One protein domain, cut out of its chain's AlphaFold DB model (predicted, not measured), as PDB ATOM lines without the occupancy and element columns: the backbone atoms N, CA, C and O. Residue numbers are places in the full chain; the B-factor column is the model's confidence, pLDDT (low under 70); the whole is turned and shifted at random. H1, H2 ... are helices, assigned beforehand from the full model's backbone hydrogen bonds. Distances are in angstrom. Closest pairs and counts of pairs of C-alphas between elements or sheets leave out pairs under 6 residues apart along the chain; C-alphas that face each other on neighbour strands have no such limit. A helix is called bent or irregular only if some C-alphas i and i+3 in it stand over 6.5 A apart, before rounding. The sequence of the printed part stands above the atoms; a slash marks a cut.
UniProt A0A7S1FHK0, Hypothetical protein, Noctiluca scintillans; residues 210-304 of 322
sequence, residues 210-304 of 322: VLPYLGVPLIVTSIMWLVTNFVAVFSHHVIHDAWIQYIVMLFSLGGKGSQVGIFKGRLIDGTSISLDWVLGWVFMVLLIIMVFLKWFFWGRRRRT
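AT A GLANCE: This is residues 210 to 304 of the 322 residues of the protein "Hypothetical protein" of Noctiluca scintillans (UniProt A0A7S1FHK0). Two long helices, H1 and H3, cross as a lopsided X, and a short helix, H2, packs across both of them near the end where H3 begins. A long loop, residues 252 to 274, lies at that same end, while residues 293 to 304 of H3 stick out from the body and make much of the length. The printed part has 95 residues with three named helices, in the order H1, H2, H3 along the chain, and no named strand; the class is all helix. The whole is loose, with a radius of gyration of the C-alphas of 15.9 A, and elongated, spanning 55 by 28 by 20 A.

HOW THE PARTS SIT: The longest helix is H3, residues 275 to 304. With its residues 280 to 291 alone it touches H1, residues 210 to 234; the closest C-alphas are those of Val 220 and Met 284, 6.1 A apart. The lines of H1 and H3 stand at a steep tilt of 42 degrees, and the two run opposite ways. H2, residues 243 to 251, touches residues 217 to 225 of H1, with the C-alphas of Thr 221 and Tyr 246 closest at 5.5 A. H1 and H2 run opposite ways at a steep tilt of 54 degrees. H2 also touches H3, at residues 277 to 281 of H3 alone, where the closest C-alphas are those of Leu 250 and Trp 277, 6.0 A apart; their lines are about perpendicular, at 80 degrees. The helix packing is mostly crossed: of the three touching pairs, 0 are at a shallow tilt. Of the O i to N i+4 pairs, 24 of 26 are within hydrogen-bond range in H3, 19 of 21 in H1 and 4 of 5 in H2.

IN THESE COORDINATES: H3 runs 44.5 A, from C-alpha 275 at (205.602, 174.297, 247.657) to C-alpha 304 at (230.862, 169.218, 211.321). H1 runs 37.4 A from its first C-alpha, Val 210 at (229.746, 175.169, 235.349), to that of Phe 234. H1 is neither bent nor irregular, but only just: C-alphas 214 and 217 are 6.1 A apart. H2 has 9 residues, from Trp 243 to Phe 251, and measures 13.5 A.

THE WHOLE: The two C-alphas farthest apart are those of His 236 and Thr 304, at 55.7 A. Without residues 293 to 304, which stand free, the body has 83 residues, spans 38 by 28 by 18 A and has a radius of gyration of 12.8 A. The link from H1 to H2 is short, with 8 residues, and that from H2 to H3 is long, with 23. The printed part has no cut. The mean pLDDT of the printed part is 83.3; residue 210, residues 254 to 255 and residues 302 to 304 are under 70 in this model.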
ATOM      1  N   VAL A 210     229.962 174.428 234.094       69.94
ATOM      2  CA  VAL A 210     229.746 175.169 235.349       69.94
ATOM      3  C   VAL A 210     228.916 176.439 235.132       69.94
ATOM      4  O   VAL A 210     228.062 176.769 235.950       69.94
ATOM      5  N   LEU A 211     229.105 177.147 234.015       71.69
ATOM      6  CA  LEU A 211     228.396 178.402 233.732       71.69
ATOM      7  C   LEU A 211     226.876 178.256 233.611       71.69
ATOM      8  O   LEU A 211     226.165 178.988 234.301       71.69
ATOM      9  N   PRO A 212     226.345 177.338 232.781       77.31
ATOM     10  CA  PRO A 212     224.919 177.041 232.781       77.31
ATOM     11  C   PRO A 212     224.394 176.637 234.155       77.31
ATOM     12  O   PRO A 212     223.313 177.076 234.543       77.31
ATOM     13  N   TYR A 213     225.167 175.840 234.895       75.50
ATOM     14  CA  TYR A 213     224.776 175.361 236.216       75.50
ATOM     15  C   TYR A 213     224.622 176.502 237.232       75.50
ATOM     16  O   TYR A 213     223.698 176.471 238.035       75.50
ATOM     17  N   LEU A 214     225.463 177.539 237.161       77.75
ATOM     18  CA  LEU A 214     225.343 178.739 237.997       77.75
ATOM     19  C   LEU A 214     224.295 179.735 237.472       77.75
ATOM     20  O   LEU A 214     223.611 180.395 238.253       77.75
ATOM     21  N   GLY A 215     224.143 179.841 236.150       82.50
ATOM     22  CA  GLY A 215     223.209 180.772 235.515       82.50
ATOM     23  C   GLY A 215     221.741 180.387 235.698       82.50
ATOM     24  O   GLY A 215     220.899 181.261 235.899       82.50
ATOM     25  N   VAL A 216     221.411 179.091 235.664       86.38
ATOM     26  CA  VAL A 216     220.019 178.626 235.789       86.38
ATOM     27  C   VAL A 216     219.393 178.993 237.147       86.38
ATOM     28  O   VAL A 216     218.316 179.589 237.130       86.38
ATOM     29  N   PRO A 217     220.029 178.742 238.309       87.19
ATOM     30  CA  PRO A 217     219.510 179.176 239.608       87.19
ATOM     31  C   PRO A 217     219.231 180.682 239.679       87.19
ATOM     32  O   PRO A 217     218.227 181.099 240.256       87.19
ATOM     33  N   LEU A 218     220.059 181.515 239.038       86.31
ATOM     34  CA  LEU A 218     219.835 182.964 238.976       86.31
ATOM     35  C   LEU A 218     218.579 183.313 238.171       86.31
ATOM     36  O   LEU A 218     217.781 184.140 238.608       86.31
ATOM     37  N   ILE A 219     218.356 182.657 237.029       91.44
ATOM     38  CA  ILE A 219     217.138 182.841 236.224       91.44
ATOM     39  C   ILE A 219     215.903 182.420 237.027       91.44
ATOM     40  O   ILE A 219     214.942 183.182 237.133       91.44
ATOM     41  N   VAL A 220     215.943 181.220 237.615       91.56
ATOM     42  CA  VAL A 220     214.833 180.620 238.370       91.56
ATOM     43  C   VAL A 220     214.428 181.518 239.535       91.56
ATOM     44  O   VAL A 220     213.263 181.887 239.650       91.56
ATOM     45  N   THR A 221     215.390 181.925 240.362       90.25
ATOM     46  CA  THR A 221     215.136 182.734 241.567       90.25
ATOM     47  C   THR A 221     214.573 184.107 241.227       90.25
ATOM     48  O   THR A 221     213.665 184.588 241.900       90.25
ATOM     49  N   SER A 222     215.051 184.713 240.140       91.19
ATOM     50  CA  SER A 222     214.558 186.006 239.661       91.19
ATOM     51  C   SER A 222     213.125 185.915 239.151       91.19
ATOM     52  O   SER A 222     212.297 186.749 239.503       91.19
ATOM     53  N   ILE A 223     212.807 184.881 238.365       93.25
ATOM     54  CA  ILE A 223     211.447 184.656 237.858       93.25
ATOM     55  C   ILE A 223     210.489 184.369 239.015       93.25
ATOM     56  O   ILE A 223     209.431 184.987 239.086       93.25
ATOM     57  N   MET A 224     210.864 183.495 239.951       92.62
ATOM     58  CA  MET A 224     210.035 183.186 241.119       92.62
ATOM     59  C   MET A 224     209.763 184.420 241.982       92.62
ATOM     60  O   MET A 224     208.619 184.656 242.374       92.62
ATOM     61  N   TRP A 225     210.790 185.231 242.243       93.56
ATOM     62  CA  TRP A 225     210.640 186.465 243.005       93.56
ATOM     63  C   TRP A 225     209.748 187.478 242.273       93.56
ATOM     64  O   TRP A 225     208.853 188.059 242.887       93.56
ATOM     65  N   LEU A 226     209.930 187.659 240.958       91.81
ATOM     66  CA  LEU A 226     209.097 188.555 240.145       91.81
ATOM     67  C   LEU A 226     207.633 188.110 240.122       91.81
ATOM     68  O   LEU A 226     206.747 188.935 240.325       91.81
ATOM     69  N   VAL A 227     207.375 186.814 239.921       92.25
ATOM     70  CA  VAL A 227     206.019 186.245 239.949       92.25
ATOM     71  C   VAL A 227     205.393 186.424 241.329       92.25
ATOM     72  O   VAL A 227     204.242 186.843 241.421       92.25
ATOM     73  N   THR A 228     206.152 186.186 242.403       90.94
ATOM     74  CA  THR A 228     205.658 186.379 243.772       90.94
ATOM     75  C   THR A 228     205.276 187.829 244.032       90.94
ATOM     76  O   THR A 228     204.175 188.084 244.509       90.94
ATOM     77  N   ASN A 229     206.130 188.788 243.666       88.50
ATOM     78  CA  ASN A 229     205.822 190.210 243.830       88.50
ATOM     79  C   ASN A 229     204.644 190.650 242.960       88.50
ATOM     80  O   ASN A 229     203.802 191.420 243.412       88.50
ATOM     81  N   PHE A 230     204.547 190.139 241.733       90.06
ATOM     82  CA  PHE A 230     203.410 190.412 240.864       90.06
ATOM     83  C   PHE A 230     202.107 189.937 241.515       90.06
ATOM     84  O   PHE A 230     201.184 190.727 241.682       90.06
ATOM     85  N   VAL A 231     202.045 188.683 241.973       90.00
ATOM     86  CA  VAL A 231     200.862 188.134 242.657       90.00
ATOM     87  C   VAL A 231     200.568 188.867 243.973       90.00
ATOM     88  O   VAL A 231     199.402 189.117 244.279       90.00
ATOM     89  N   ALA A 232     201.595 189.260 244.729       87.81
ATOM     90  CA  ALA A 232     201.470 190.036 245.965       87.81
ATOM     91  C   ALA A 232     200.740 191.373 245.733       87.81
ATOM     92  O   ALA A 232     199.813 191.715 246.470       87.81
ATOM     93  N   VAL A 233     201.079 192.076 244.644       88.38
ATOM     94  CA  VAL A 233     200.420 193.332 244.250       88.38
ATOM     95  C   VAL A 233     198.925 193.127 243.973       88.38
ATOM     96  O   VAL A 233     198.115 193.925 244.438       88.38
ATOM     97  N   PHE A 234     198.534 192.050 243.279       89.75
ATOM     98  CA  PHE A 234     197.117 191.777 242.972       89.75
ATOM     99  C   PHE A 234     196.317 191.209 244.149       89.75
ATOM    100  O   PHE A 234     195.101 191.371 244.198       89.75
ATOM    101  N   SER A 235     196.976 190.538 245.092       87.88
ATOM    102  CA  SER A 235     196.334 189.929 246.267       87.88
ATOM    103  C   SER A 235     196.287 190.853 247.489       87.88
ATOM    104  O   SER A 235     195.820 190.440 248.552       87.88
ATOM    105  N   HIS A 236     196.775 192.094 247.360       85.25
ATOM    106  CA  HIS A 236     196.941 193.047 248.465       85.25
ATOM    107  C   HIS A 236     197.731 192.477 249.661       85.25
ATOM    108  O   HIS A 236     197.600 192.959 250.785       85.25
ATOM    109  N   HIS A 237     198.549 191.445 249.438       81.06
ATOM    110  CA  HIS A 237     199.433 190.877 250.450       81.06
ATOM    111  C   HIS A 237     200.810 191.514 250.315       81.06
ATOM    112  O   HIS A 237     201.407 191.500 249.243       81.06
ATOM    113  N   VAL A 238     201.331 192.076 251.401       74.00
ATOM    114  CA  VAL A 238     202.666 192.677 251.402       74.00
ATOM    115  C   VAL A 238     203.687 191.595 251.745       74.00
ATOM    116  O   VAL A 238     203.794 191.174 252.895       74.00
ATOM    117  N   ILE A 239     204.427 191.125 250.740       76.94
ATOM    118  CA  ILE A 239     205.531 190.172 250.913       76.94
ATOM    119  C   ILE A 239     206.842 190.964 250.870       76.94
ATOM    120  O   ILE A 239     207.168 191.573 249.855       76.94
ATOM    121  N   HIS A 240     207.594 190.967 251.972       74.31
ATOM    122  CA  HIS A 240     208.881 191.671 252.096       74.31
ATOM    123  C   HIS A 240     210.099 190.747 251.944       74.31
ATOM    124  O   HIS A 240     211.191 191.070 252.408       74.31
ATOM    125  N   ASP A 241     209.931 189.590 251.303       84.69
ATOM    126  CA  ASP A 241     211.020 188.629 251.145       84.69
ATOM    127  C   ASP A 241     212.047 189.142 250.113       84.69
ATOM    128  O   ASP A 241     211.716 189.503 248.975       84.69
ATOM    129  N   ALA A 242     213.319 189.166 250.514       85.88
ATOM    130  CA  ALA A 242     214.416 189.562 249.638       85.88
ATOM    131  C   ALA A 242     214.657 188.495 248.559       85.88
ATOM    132  O   ALA A 242     214.576 187.296 248.828       85.88
ATOM    133  N   TRP A 243     215.019 188.909 247.341       87.06
ATOM    134  CA  TRP A 243     215.262 187.984 246.222       87.06
ATOM    135  C   TRP A 243     216.318 186.917 246.560       87.06
ATOM    136  O   TRP A 243     216.147 185.744 246.231       87.06
ATOM    137  N   ILE A 244     217.368 187.296 247.296       83.56
ATOM    138  CA  ILE A 244     218.454 186.392 247.701       83.56
ATOM    139  C   ILE A 244     217.957 185.214 248.553       83.56
ATOM    140  O   ILE A 244     218.524 184.124 248.498       83.56
ATOM    141  N   GLN A 245     216.855 185.381 249.288       88.81
ATOM    142  CA  GLN A 245     216.285 184.305 250.096       88.81
ATOM    143  C   GLN A 245     215.717 183.175 249.227       88.81
ATOM    144  O   GLN A 245     215.712 182.030 249.665       88.81
ATOM    145  N   TYR A 246     215.326 183.449 247.975       87.19
ATOM    146  CA  TYR A 246     214.916 182.412 247.023       87.19
ATOM    147  C   TYR A 246     216.105 181.560 246.578       87.19
ATOM    148  O   TYR A 246     215.947 180.356 246.388       87.19
ATOM    149  N   ILE A 247     217.298 182.157 246.449       85.19
ATOM    150  CA  ILE A 247     218.539 181.410 246.188       85.19
ATOM    151  C   ILE A 247     218.823 180.485 247.371       85.19
ATOM    152  O   ILE A 247     218.977 179.280 247.183       85.19
ATOM    153  N   VAL A 248     218.840 181.035 248.589       85.56
ATOM    154  CA  VAL A 248     219.092 180.256 249.813       85.56
ATOM    155  C   VAL A 248     218.067 179.130 249.964       85.56
ATOM    156  O   VAL A 248     218.439 178.002 250.277       85.56
ATOM    157  N   MET A 249     216.792 179.407 249.680       88.31
ATOM    158  CA  MET A 249     215.733 178.403 249.671       88.31
ATOM    159  C   MET A 249     216.067 177.270 248.692       88.31
ATOM    160  O   MET A 249     216.110 176.116 249.115       88.31
ATOM    161  N   LEU A 250     216.354 177.574 247.422       83.94
ATOM    162  CA  LEU A 250     216.660 176.570 246.392       83.94
ATOM    163  C   LEU A 250     217.841 175.667 246.755       83.94
ATOM    164  O   LEU A 250     217.761 174.457 246.551       83.94
ATOM    165  N   PHE A 251     218.898 176.230 247.342       82.75
ATOM    166  CA  PHE A 251     220.081 175.468 247.752       82.75
ATOM    167  C   PHE A 251     219.949 174.788 249.123       82.75
ATOM    168  O   PHE A 251     220.802 173.974 249.478       82.75
ATOM    169  N   SER A 252     218.885 175.052 249.887       79.81
ATOM    170  CA  SER A 252     218.640 174.347 251.146       79.81
ATOM    171  C   SER A 252     218.224 172.892 250.887       79.81
ATOM    172  O   SER A 252     217.211 172.605 250.240       79.81
ATOM    173  N   LEU A 253     219.021 171.950 251.396       75.75
ATOM    174  CA  LEU A 253     218.736 170.518 251.315       75.75
ATOM    175  C   LEU A 253     217.456 170.192 252.100       75.75
ATOM    176  O   LEU A 253     217.371 170.409 253.310       75.75
ATOM    177  N   GLY A 254     216.449 169.663 251.402       69.31
ATOM    178  CA  GLY A 254     215.191 169.219 252.008       69.31
ATOM    179  C   GLY A 254     214.235 170.341 252.429       69.31
ATOM    180  O   GLY A 254     213.394 170.111 253.294       69.31
ATOM    181  N   GLY A 255     214.368 171.549 251.868       68.50
ATOM    182  CA  GLY A 255     213.417 172.646 252.092       68.50
ATOM    183  C   GLY A 255     213.399 173.202 253.522       68.50
ATOM    184  O   GLY A 255     212.463 173.905 253.887       68.50
ATOM    185  N   LYS A 256     214.423 172.904 254.334       74.56
ATOM    186  CA  LYS A 256     214.555 173.380 255.725       74.56
ATOM    187  C   LYS A 256     214.982 174.853 255.843       74.56
ATOM    188  O   LYS A 256     215.164 175.340 256.954       74.56
ATOM    189  N   GLY A 257     215.197 175.545 254.722       77.25
ATOM    190  CA  GLY A 257     215.577 176.957 254.693       77.25
ATOM    191  C   GLY A 257     214.426 177.918 255.010       77.25
ATOM    192  O   GLY A 257     213.294 177.516 255.277       77.25
ATOM    193  N   SER A 258     214.722 179.219 254.948       79.94
ATOM    194  CA  SER A 258     213.713 180.276 255.078       79.94
ATOM    195  C   SER A 258     212.604 180.075 254.044       79.94
ATOM    196  O   SER A 258     212.866 180.085 252.840       79.94
ATOM    197  N   GLN A 259     211.366 179.895 254.507       84.25
ATOM    198  CA  GLN A 259     210.212 179.805 253.620       84.25
ATOM    199  C   GLN A 259     209.942 181.181 253.010       84.25
ATOM    200  O   GLN A 259     209.672 182.146 253.730       84.25
ATOM    201  N   VAL A 260     210.005 181.255 251.686       87.69
ATOM    202  CA  VAL A 260     209.695 182.448 250.893       87.69
ATOM    203  C   VAL A 260     208.733 182.078 249.775       87.69
ATOM    204  O   VAL A 260     208.695 180.917 249.371       87.69
ATOM    205  N   GLY A 261     207.979 183.053 249.272       88.38
ATOM    206  CA  GLY A 261     207.059 182.840 248.151       88.38
ATOM    207  C   GLY A 261     205.586 183.013 248.498       88.38
ATOM    208  O   GLY A 261     205.212 183.407 249.604       88.38
ATOM    209  N   ILE A 262     204.736 182.721 247.513       87.50
ATOM    210  CA  ILE A 262     203.275 182.863 247.615       87.50
ATOM    211  C   ILE A 262     202.698 181.804 248.568       87.50
ATOM    212  O   ILE A 262     201.665 182.026 249.201       87.50
ATOM    213  N   PHE A 263     203.364 180.653 248.695       86.25
ATOM    214  CA  PHE A 263     202.914 179.523 249.505       86.25
ATOM    215  C   PHE A 263     203.640 179.433 250.852       86.25
ATOM    216  O   PHE A 263     203.628 178.378 251.490       86.25
ATOM    217  N   LYS A 264     204.234 180.534 251.327       83.94
ATOM    218  CA  LYS A 264     204.837 180.619 252.662       83.94
ATOM    219  C   LYS A 264     203.848 180.142 253.736       83.94
ATOM    220  O   LYS A 264     202.701 180.583 253.780       83.94
ATOM    221  N   GLY A 265     204.282 179.207 254.584       81.38
ATOM    222  CA  GLY A 265     203.451 178.595 255.625       81.38
ATOM    223  C   GLY A 265     202.480 177.505 255.151       81.38
ATOM    224  O   GLY A 265     201.835 176.881 255.994       81.38
ATOM    225  N   ARG A 266     202.371 177.219 253.844       80.75
ATOM    226  CA  ARG A 266     201.591 176.078 253.342       80.75
ATOM    227  C   ARG A 266     202.483 174.848 253.212       80.75
ATOM    228  O   ARG A 266     203.356 174.780 252.350       80.75
ATOM    229  N   LEU A 267     202.228 173.883 254.084       77.12
ATOM    230  CA  LEU A 267     202.925 172.603 254.156       77.12
ATOM    231  C   LEU A 267     202.164 171.561 253.325       77.12
ATOM    232  O   LEU A 267     200.933 171.517 253.372       77.12
ATOM    233  N   ILE A 268     202.883 170.719 252.582       76.94
ATOM    234  CA  ILE A 268     202.294 169.587 251.849       76.94
ATOM    235  C   ILE A 268     202.210 168.408 252.822       76.94
ATOM    236  O   ILE A 268     203.243 167.965 253.324       76.94
ATOM    237  N   ASP A 269     201.003 167.931 253.127       80.62
ATOM    238  CA  ASP A 269     200.757 166.748 253.972       80.62
ATOM    239  C   ASP A 269     201.486 166.761 255.334       80.62
ATOM    240  O   ASP A 269     201.941 165.737 255.838       80.62
ATOM    241  N   GLY A 270     201.637 167.947 255.938       79.19
ATOM    242  CA  GLY A 270     202.331 168.127 257.222       79.19
ATOM    243  C   GLY A 270     203.863 168.061 257.150       79.19
ATOM    244  O   GLY A 270     204.523 168.162 258.184       79.19
ATOM    245  N   THR A 271     204.452 167.930 255.958       80.12
ATOM    246  CA  THR A 271     205.909 167.984 255.766       80.12
ATOM    247  C   THR A 271     206.418 169.424 255.782       80.12
ATOM    248  O   THR A 271     205.750 170.326 255.288       80.12
ATOM    249  N   SER A 272     207.635 169.652 256.292       79.50
ATOM    250  CA  SER A 272     208.282 170.978 256.344       79.50
ATOM    251  C   SER A 272     208.667 171.562 254.974       79.50
ATOM    252  O   SER A 272     209.333 172.593 254.924       79.50
ATOM    253  N   ILE A 273     208.304 170.902 253.872       80.31
ATOM    254  CA  ILE A 273     208.730 171.258 252.519       80.31
ATOM    255  C   ILE A 273     207.783 172.322 251.964       80.31
ATOM    256  O   ILE A 273     206.575 172.101 251.861       80.31
ATOM    257  N   SER A 274     208.331 173.479 251.586       84.75
ATOM    258  CA  SER A 274     207.554 174.538 250.943       84.75
ATOM    259  C   SER A 274     207.238 174.191 249.485       84.75
ATOM    260  O   SER A 274     208.075 173.669 248.745       84.75
ATOM    261  N   LEU A 275     206.021 174.518 249.043       86.88
ATOM    262  CA  LEU A 275     205.602 174.297 247.657       86.88
ATOM    263  C   LEU A 275     206.417 175.153 246.670       86.88
ATOM    264  O   LEU A 275     206.758 174.684 245.583       86.88
ATOM    265  N   ASP A 276     206.808 176.365 247.076       88.12
ATOM    266  CA  ASP A 276     207.700 177.241 246.308       88.12
ATOM    267  C   ASP A 276     209.060 176.574 246.027       88.12
ATOM    268  O   ASP A 276     209.563 176.652 244.906       88.12
ATOM    269  N   TRP A 277     209.632 175.851 246.997       89.31
ATOM    270  CA  TRP A 277     210.891 175.121 246.810       89.31
ATOM    271  C   TRP A 277     210.765 174.032 245.739       89.31
ATOM    272  O   TRP A 277     211.611 173.945 244.847       89.31
ATOM    273  N   VAL A 278     209.683 173.246 245.780       86.81
ATOM    274  CA  VAL A 278     209.419 172.185 244.792       86.81
ATOM    275  C   VAL A 278     209.270 172.779 243.391       86.81
ATOM    276  O   VAL A 278     209.904 172.301 242.449       86.81
ATOM    277  N   LEU A 279     208.480 173.849 243.249       89.69
ATOM    278  CA  LEU A 279     208.298 174.540 241.969       89.69
ATOM    279  C   LEU A 279     209.619 175.090 241.422       89.69
ATOM    280  O   LEU A 279     209.904 174.929 240.232       89.69
ATOM    281  N   GLY A 280     210.440 175.694 242.284       88.44
ATOM    282  CA  GLY A 280     211.759 176.192 241.913       88.44
ATOM    283  C   GLY A 280     212.667 175.088 241.375       88.44
ATOM    284  O   GLY A 280     213.277 175.258 240.319       88.44
ATOM    285  N   TRP A 281     212.717 173.936 242.048       89.00
ATOM    286  CA  TRP A 281     213.515 172.787 241.611       89.00
ATOM    287  C   TRP A 281     213.032 172.196 240.292       89.00
ATOM    288  O   TRP A 281     213.846 171.940 239.405       89.00
ATOM    289  N   VAL A 282     211.719 172.020 240.121       88.44
ATOM    290  CA  VAL A 282     211.146 171.547 238.851       88.44
ATOM    291  C   VAL A 282     211.537 172.491 237.714       88.44
ATOM    292  O   VAL A 282     212.013 172.044 236.669       88.44
ATOM    293  N   PHE A 283     211.406 173.802 237.924       90.31
ATOM    294  CA  PHE A 283     211.759 174.799 236.918       90.31
ATOM    295  C   PHE A 283     213.266 174.825 236.617       90.31
ATOM    296  O   PHE A 283     213.666 174.884 235.453       90.31
ATOM    297  N   MET A 284     214.107 174.697 237.646       87.69
ATOM    298  CA  MET A 284     215.560 174.580 237.514       87.69
ATOM    299  C   MET A 284     215.961 173.352 236.689       87.69
ATOM    300  O   MET A 284     216.738 173.483 235.743       87.69
ATOM    301  N   VAL A 285     215.414 172.173 236.995       82.25
ATOM    302  CA  VAL A 285     215.712 170.929 236.269       82.25
ATOM    303  C   VAL A 285     215.292 171.037 234.804       82.25
ATOM    304  O   VAL A 285     216.076 170.696 233.918       82.25
ATOM    305  N   LEU A 286     214.097 171.570 234.527       88.56
ATOM    306  CA  LEU A 286     213.623 171.783 233.158       88.56
ATOM    307  C   LEU A 286     214.561 172.705 232.368       88.56
ATOM    308  O   LEU A 286     214.938 172.378 231.241       88.56
ATOM    309  N   LEU A 287     214.992 173.820 232.964       88.25
ATOM    310  CA  LEU A 287     215.935 174.735 232.323       88.25
ATOM    311  C   LEU A 287     217.302 174.085 232.084       88.25
ATOM    312  O   LEU A 287     217.850 174.234 230.993       88.25
ATOM    313  N   ILE A 288     217.833 173.320 233.042       82.62
ATOM    314  CA  ILE A 288     219.092 172.577 232.862       82.62
ATOM    315  C   ILE A 288     218.979 171.607 231.683       82.62
ATOM    316  O   ILE A 288     219.857 171.599 230.818       82.62
ATOM    317  N   ILE A 289     217.885 170.842 231.595       85.44
ATOM    318  CA  ILE A 289     217.637 169.921 230.477       85.44
ATOM    319  C   ILE A 289     217.602 170.689 229.154       85.44
ATOM    320  O   ILE A 289     218.271 170.293 228.200       85.44
ATOM    321  N   MET A 290     216.888 171.816 229.083       89.00
ATOM    322  CA  MET A 290     216.837 172.635 227.867       89.00
ATOM    323  C   MET A 290     218.221 173.152 227.454       89.00
ATOM    324  O   MET A 290     218.562 173.110 226.268       89.00
ATOM    325  N   VAL A 291     219.036 173.614 228.408       85.38
ATOM    326  CA  VAL A 291     220.397 174.083 228.120       85.38
ATOM    327  C   VAL A 291     221.286 172.935 227.654       85.38
ATOM    328  O   VAL A 291     222.014 173.092 226.671       85.38
ATOM    329  N   PHE A 292     221.179 171.767 228.286       81.56
ATOM    330  CA  PHE A 292     221.934 170.583 227.898       81.56
ATOM    331  C   PHE A 292     221.549 170.089 226.500       81.56
ATOM    332  O   PHE A 292     222.426 169.843 225.677       81.56
ATOM    333  N   LEU A 293     220.251 170.023 226.181       87.19
ATOM    334  CA  LEU A 293     219.767 169.659 224.846       87.19
ATOM    335  C   LEU A 293     220.269 170.648 223.791       87.19
ATOM    336  O   LEU A 293     220.807 170.239 222.762       87.19
ATOM    337  N   LYS A 294     220.162 171.957 224.055       85.50
ATOM    338  CA  LYS A 294     220.696 173.000 223.168       85.50
ATOM    339  C   LYS A 294     222.193 172.808 222.936       85.50
ATOM    340  O   LYS A 294     222.640 172.857 221.792       85.50
ATOM    341  N   TRP A 295     222.964 172.590 223.997       80.88
ATOM    342  CA  TRP A 295     224.402 172.361 223.905       80.88
ATOM    343  C   TRP A 295     224.724 171.096 223.104       80.88
ATOM    344  O   TRP A 295     225.539 171.149 222.184       80.88
ATOM    345  N   PHE A 296     224.028 169.991 223.370       81.00
ATOM    346  CA  PHE A 296     224.219 168.714 222.689       81.00
ATOM    347  C   PHE A 296     223.939 168.817 221.182       81.00
ATOM    348  O   PHE A 296     224.783 168.455 220.357       81.00
ATOM    349  N   PHE A 297     222.787 169.374 220.798       83.88
ATOM    350  CA  PHE A 297     222.407 169.495 219.390       83.88
ATOM    351  C   PHE A 297     223.231 170.549 218.641       83.88
ATOM    352  O   PHE A 297     223.632 170.328 217.495       83.88
ATOM    353  N   TRP A 298     223.528 171.689 219.268       79.75
ATOM    354  CA  TRP A 298     224.251 172.777 218.605       79.75
ATOM    355  C   TRP A 298     225.769 172.548 218.588       79.75
ATOM    356  O   TRP A 298     226.433 172.881 217.603       79.75
ATOM    357  N   GLY A 299     226.321 171.921 219.628       72.25
ATOM    358  CA  GLY A 299     227.725 171.519 219.697       72.25
ATOM    359  C   GLY A 299     228.086 170.517 218.604       72.25
ATOM    360  O   GLY A 299     229.114 170.672 217.938       72.25
ATOM    361  N   ARG A 300     227.192 169.559 218.322       70.81
ATOM    362  CA  ARG A 300     227.364 168.600 217.220       70.81
ATOM    363  C   ARG A 300     227.432 169.289 215.854       70.81
ATOM    364  O   ARG A 300     228.250 168.906 215.026       70.81
ATOM    365  N   ARG A 301     226.647 170.355 215.651       75.06
ATOM    366  CA  ARG A 301     226.595 171.115 214.388       75.06
ATOM    367  C   ARG A 301     227.860 171.936 214.110       75.06
ATOM    368  O   ARG A 301     228.203 172.146 212.951       75.06
ATOM    369  N   ARG A 302     228.558 172.412 215.151       66.19
ATOM    370  CA  ARG A 302     229.794 173.204 214.984       66.19
ATOM    371  C   ARG A 302     231.009 172.355 214.629       66.19
ATOM    372  O   ARG A 302     231.852 172.833 213.880       66.19
ATOM    373  N   ARG A 303     231.098 171.116 215.128       63.84
ATOM    374  CA  ARG A 303     232.213 170.214 214.779       63.84
ATOM    375  C   ARG A 303     232.191 169.854 213.293       63.84
ATOM    376  O   ARG A 303     233.206 169.982 212.630       63.84
ATOM    377  N   THR A 304     231.013 169.565 212.744       63.56
ATOM    378  CA  THR A 304     230.862 169.218 211.321       63.56
ATOM    379  C   THR A 304     231.202 170.343 210.343       63.56
ATOM    380  O   THR A 304     231.520 170.050 209.200       63.56
TER     381      THR A 304